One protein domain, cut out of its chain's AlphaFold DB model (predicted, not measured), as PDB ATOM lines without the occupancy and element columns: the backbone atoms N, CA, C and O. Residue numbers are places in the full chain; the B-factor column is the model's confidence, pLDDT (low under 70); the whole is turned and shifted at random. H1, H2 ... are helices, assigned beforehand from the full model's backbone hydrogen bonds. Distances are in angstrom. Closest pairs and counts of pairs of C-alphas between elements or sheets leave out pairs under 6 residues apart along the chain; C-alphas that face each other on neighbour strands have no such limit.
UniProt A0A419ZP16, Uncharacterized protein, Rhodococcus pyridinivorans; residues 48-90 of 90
ATOM      1  N   VAL A  48     178.414 164.377 225.467       90.44
ATOM      2  CA  VAL A  48     179.177 164.977 224.351       90.44
ATOM      3  C   VAL A  48     179.250 166.508 224.455       90.44
ATOM      4  O   VAL A  48     180.238 167.117 224.039       90.44
ATOM      5  N   GLY A  49     178.236 167.151 225.044       90.19
ATOM      6  CA  GLY A  49     178.196 168.600 225.259       90.19
ATOM      7  C   GLY A  49     176.802 169.210 225.068       90.19
ATOM      8  O   GLY A  49     175.851 168.485 224.810       90.19
ATOM      9  N   PRO A  50     176.665 170.549 225.128       92.81
ATOM     10  CA  PRO A  50     175.362 171.234 225.147       92.81
ATOM     11  C   PRO A  50     174.450 171.019 223.933       92.81
ATOM     12  O   PRO A  50     173.265 171.325 224.006       92.81
ATOM     13  N   ASN A  51     174.999 170.532 222.819       93.69
ATOM     14  CA  ASN A  51     174.237 170.224 221.606       93.69
ATOM     15  C   ASN A  51     173.712 168.776 221.585       93.69
ATOM     16  O   ASN A  51     173.047 168.390 220.626       93.69
ATOM     17  N   ASP A  52     174.038 167.971 222.598       92.75
ATOM     18  CA  ASP A  52     173.491 166.631 222.783       92.75
ATOM     19  C   ASP A  52     171.972 166.729 223.038       92.75
ATOM     20  O   ASP A  52     171.555 167.468 223.938       92.75
ATOM     21  N   PRO A  53     171.118 166.007 222.286       91.31
ATOM     22  CA  PRO A  53     169.676 165.981 222.530       91.31
ATOM     23  C   PRO A  53     169.287 165.583 223.963       91.31
ATOM     24  O   PRO A  53     168.217 165.968 224.431       91.31
ATOM     25  N   LEU A  54     170.141 164.828 224.660       93.69
ATOM     26  CA  LEU A  54     169.921 164.355 226.026       93.69
ATOM     27  C   LEU A  54     170.554 165.267 227.087       93.69
ATOM     28  O   LEU A  54     170.473 164.967 228.279       93.69
ATOM     29  N   TRP A  55     171.141 166.402 226.689       94.31
ATOM     30  CA  TRP A  55     171.865 167.308 227.584       94.31
ATOM     31  C   TRP A  55     171.044 167.757 228.800       94.31
ATOM     32  O   TRP A  55     171.551 167.774 229.921       94.31
ATOM     33  N   SER A  56     169.765 168.099 228.613       95.19
ATOM     34  CA  SER A  56     168.894 168.522 229.720       95.19
ATOM     35  C   SER A  56     168.732 167.424 230.774       95.19
ATOM     36  O   SER A  56     168.906 167.684 231.963       95.19
ATOM     37  N   LEU A  57     168.486 166.187 230.332       94.69
ATOM     38  CA  LEU A  57     168.373 165.022 231.203       94.69
ATOM     39  C   LEU A  57     169.694 164.742 231.930       94.69
ATOM     40  O   LEU A  57     169.690 164.510 233.135       94.69
ATOM     41  N   GLN A  58     170.826 164.801 231.225       95.44
ATOM     42  CA  GLN A  58     172.156 164.593 231.811       95.44
ATOM     43  C   GLN A  58     172.453 165.620 232.917       95.44
ATOM     44  O   GLN A  58     172.943 165.257 233.988       95.44
ATOM     45  N   VAL A  59     172.106 166.894 232.701       95.88
ATOM     46  CA  VAL A  59     172.254 167.952 233.713       95.88
ATOM     47  C   VAL A  59     171.352 167.696 234.927       95.88
ATOM     48  O   VAL A  59     171.793 167.869 236.065       95.88
ATOM     49  N   ASP A  60     170.110 167.265 234.717       97.00
ATOM     50  CA  ASP A  60     169.190 166.956 235.817       97.00
ATOM     51  C   ASP A  60     169.619 165.721 236.615       97.00
ATOM     52  O   ASP A  60     169.507 165.717 237.844       97.00
ATOM     53  N   ILE A  61     170.164 164.699 235.953       95.25
ATOM     54  CA  ILE A  61     170.788 163.549 236.617       95.25
ATOM     55  C   ILE A  61     171.978 164.020 237.453       95.25
ATOM     56  O   ILE A  61     172.052 163.689 238.635       95.25
ATOM     57  N   ALA A  62     172.872 164.841 236.891       95.19
ATOM     58  CA  ALA A  62     174.024 165.362 237.622       95.19
ATOM     59  C   ALA A  62     173.593 166.112 238.893       95.19
ATOM     60  O   ALA A  62     174.113 165.844 239.973       95.19
ATOM     61  N   ARG A  63     172.578 166.983 238.809       97.12
ATOM     62  CA  ARG A  63     172.023 167.688 239.980       97.12
ATOM     63  C   ARG A  63     171.508 166.729 241.053       97.12
ATOM     64  O   ARG A  63     171.794 166.931 242.230       97.12
ATOM     65  N   GLN A  64     170.768 165.696 240.657       97.75
ATOM     66  CA  GLN A  64     170.238 164.694 241.584       97.75
ATOM     67  C   GLN A  64     171.352 163.877 242.244       97.75
ATOM     68  O   GLN A  64     171.311 163.668 243.455       97.75
ATOM     69  N   VAL A  65     172.376 163.478 241.482       96.88
ATOM     70  CA  VAL A  65     173.558 162.777 242.008       96.88
ATOM     71  C   VAL A  65     174.264 163.631 243.058       96.88
ATOM     72  O   VAL A  65     174.565 163.138 244.143       96.88
ATOM     73  N   LEU A  66     174.475 164.922 242.788       96.56
ATOM     74  CA  LEU A  66     175.087 165.833 243.759       96.56
ATOM     75  C   LEU A  66     174.221 166.018 245.008       96.56
ATOM     76  O   LEU A  66     174.742 165.976 246.119       96.56
ATOM     77  N   ALA A  67     172.904 166.169 244.846       97.00
ATOM     78  CA  ALA A  67     171.971 166.289 245.967       97.00
ATOM     79  C   ALA A  67     171.950 165.030 246.853       97.00
ATOM     80  O   ALA A  67     171.799 165.135 248.069       97.00
ATOM     81  N   ALA A  68     172.148 163.854 246.257       97.94
ATOM     82  CA  ALA A  68     172.278 162.585 246.965       97.94
ATOM     83  C   ALA A  68     173.676 162.358 247.582       97.94
ATOM     84  O   ALA A  68     173.895 161.335 248.226       97.94
ATOM     85  N   GLY A  69     174.622 163.287 247.400       96.75
ATOM     86  CA  GLY A  69     175.988 163.170 247.915       96.75
ATOM     87  C   GLY A  69     176.889 162.243 247.095       96.75
ATOM     88  O   GLY A  69     177.834 161.678 247.634       96.75
ATOM     89  N   GLY A  70     176.607 162.074 245.801       96.50
ATOM     90  CA  GLY A  70     177.311 161.131 244.929       96.50
ATOM     91  C   GLY A  70     178.791 161.437 244.678       96.50
ATOM     92  O   GLY A  70     179.496 160.557 244.197       96.50
ATOM     93  N   LEU A  71     179.270 162.640 245.018       97.06
ATOM     94  CA  LEU A  71     180.685 163.013 244.960       97.06
ATOM     95  C   LEU A  71     181.126 163.706 246.259       97.06
ATOM     96  O   LEU A  71     180.375 164.521 246.807       97.06
ATOM     97  N   PRO A  72     182.352 163.441 246.747       96.75
ATOM     98  CA  PRO A  72     182.893 164.138 247.903       96.75
ATOM     99  C   PRO A  72     183.209 165.602 247.571       96.75
ATOM    100  O   PRO A  72     183.595 165.950 246.454       96.75
ATOM    101  N   ALA A  73     183.121 166.474 248.579       96.44
ATOM    102  CA  ALA A  73     183.366 167.909 248.410       96.44
ATOM    103  C   ALA A  73     184.777 168.235 247.880       96.44
ATOM    104  O   ALA A  73     184.944 169.209 247.147       96.44
ATOM    105  N   SER A  74     185.782 167.418 248.219       96.88
ATOM    106  CA  SER A  74     187.150 167.572 247.709       96.88
ATOM    107  C   SER A  74     187.203 167.438 246.190       96.88
ATOM    108  O   SER A  74     187.781 168.292 245.527       96.88
ATOM    109  N   GLU A  75     186.532 166.436 245.630       97.25
ATOM    110  CA  GLU A  75     186.483 166.226 244.182       97.25
ATOM    111  C   GLU A  75     185.653 167.318 243.487       97.25
ATOM    112  O   GLU A  75     186.051 167.855 242.457       97.25
ATOM    113  N   LEU A  76     184.534 167.743 244.086       96.81
ATOM    114  CA  LEU A  76     183.732 168.849 243.544       96.81
ATOM    115  C   LEU A  76     184.503 170.169 243.461       96.81
ATOM    116  O   LEU A  76     184.250 170.977 242.562       96.81
ATOM    117  N   SER A  77     185.452 170.393 244.370       96.25
ATOM    118  CA  SER A  77     186.306 171.580 244.333       96.25
ATOM    119  C   SER A  77     187.209 171.604 243.093       96.25
ATOM    120  O   SER A  77     187.382 172.657 242.477       96.25
ATOM    121  N   GLU A  78     187.692 170.437 242.655       96.94
ATOM    122  CA  GLU A  78     188.491 170.294 241.434       96.94
ATOM    123  C   GLU A  78     187.643 170.592 240.194       96.94
ATOM    124  O   GLU A  78     188.040 171.379 239.331       96.94
ATOM    125  N   TRP A  79     186.425 170.045 240.136       95.69
ATOM    126  CA  TRP A  79     185.496 170.301 239.032       95.69
ATOM    127  C   TRP A  79     185.020 171.753 238.973       95.69
ATOM    128  O   TRP A  79     184.866 172.305 237.882       95.69
ATOM    129  N   THR A  80     184.863 172.407 240.125       96.19
ATOM    130  CA  THR A  80     184.586 173.848 240.186       96.19
ATOM    131  C   THR A  80     185.724 174.637 239.539       96.19
ATOM    132  O   THR A  80     185.466 175.493 238.699       96.19
ATOM    133  N   ALA A  81     186.987 174.313 239.841       96.44
ATOM    134  CA  ALA A  81     188.134 174.971 239.214       96.44
ATOM    135  C   ALA A  81     188.177 174.756 237.687       96.44
ATOM    136  O   ALA A  81     188.474 175.690 236.936       96.44
ATOM    137  N   VAL A  82     187.838 173.550 237.210       95.94
ATOM    138  CA  VAL A  82     187.697 173.262 235.772       95.94
ATOM    139  C   VAL A  82     186.622 174.151 235.142       95.94
ATOM    140  O   VAL A  82     186.871 174.755 234.096       95.94
ATOM    141  N   GLN A  83     185.451 174.259 235.770       95.00
ATOM    142  CA  GLN A  83     184.338 175.046 235.250       95.00
ATOM    143  C   GLN A  83     184.658 176.547 235.225       95.00
ATOM    144  O   GLN A  83     184.524 177.171 234.174       95.00
ATOM    145  N   THR A  84     185.193 177.100 236.316       96.19
ATOM    146  CA  THR A  84     185.658 178.496 236.405       96.19
ATOM    147  C   THR A  84     186.638 178.830 235.275       96.19
ATOM    148  O   THR A  84     186.491 179.842 234.588       96.19
ATOM    149  N   ARG A  85     187.592 177.927 234.994       95.44
ATOM    150  CA  ARG A  85     188.536 178.087 233.880       95.44
ATOM    151  C   ARG A  85     187.845 178.081 232.513       95.44
ATOM    152  O   ARG A  85     188.256 178.840 231.637       95.44
ATOM    153  N   ARG A  86     186.827 177.235 232.306       91.38
ATOM    154  CA  ARG A  86     186.037 177.205 231.058       91.38
ATOM    155  C   ARG A  86     185.215 178.478 230.869       91.38
ATOM    156  O   ARG A  86     185.065 178.927 229.738       91.38
ATOM    157  N   GLU A  87     184.723 179.056 231.957       93.44
ATOM    158  CA  GLU A  87     183.965 180.313 231.969       93.44
ATOM    159  C   GLU A  87     184.860 181.553 231.813       93.44
ATOM    160  O   GLU A  87     184.364 182.657 231.603       93.44
ATOM    161  N   GLY A  88     186.185 181.384 231.874       87.19
ATOM    162  CA  GLY A  88     187.143 182.484 231.772       87.19
ATOM    163  C   GLY A  88     187.227 183.343 233.035       87.19
ATOM    164  O   GLY A  88     187.843 184.409 233.006       87.19
ATOM    165  N   ALA A  89     186.642 182.883 234.142       66.81
ATOM    166  CA  ALA A  89     186.850 183.470 235.453       66.81
ATOM    167  C   ALA A  89     188.255 183.080 235.959       66.81
ATOM    168  O   ALA A  89     188.706 181.947 235.773       66.81
ATOM    169  N   ARG A  90     188.989 184.050 236.513       55.66
ATOM    170  CA  ARG A  90     190.310 183.847 237.127       55.66
ATOM    171  C   ARG A  90     190.176 183.623 238.621       55.66
ATOM    172  O   ARG A  90     189.378 184.365 239.232       55.66
TER     173      ARG A  90
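Overview. This is residues 48 to 90 of the 90 residues of an uncharacterized protein of Rhodococcus pyridinivorans (UniProt A0A419ZP16). Two helices, H1 and then H2, form the two splayed legs of an open arch, joined at its top by the link of residues 68 to 72, with an empty gap between them. Residues 48 to 54 make a hook at the foot of H1, and residues 88 to 90 a short tail after H2. The printed part has 43 residues, is all helix with no named strand, and is loose, with a radius of gyration of the C-alphas of 12.0 A. Its outline is flat, spanning 30 by 27 by 12 A.

Along the chain. H1, residues 55 to 67, begins at C-alpha 55 (171.865, 167.308, 227.584) and is 18.4 A long. H2, residues 73 to 87, is 20.6 A long and ends at C-alpha 87 (183.965, 180.313, 231.969).

Arrangement. H1 and H2 are apart, with no C-alpha of one within 8 A of the other. Every O i to N i+4 pair is within hydrogen-bond range in H1, and 10 of 11 in H2.

Size, cuts and confidence. The C-alphas farthest apart, of Pro 53 and Arg 90, are 31.0 A apart. The link is tight, and the printed part has no cut. Residues 89 to 90 have pLDDT under 70.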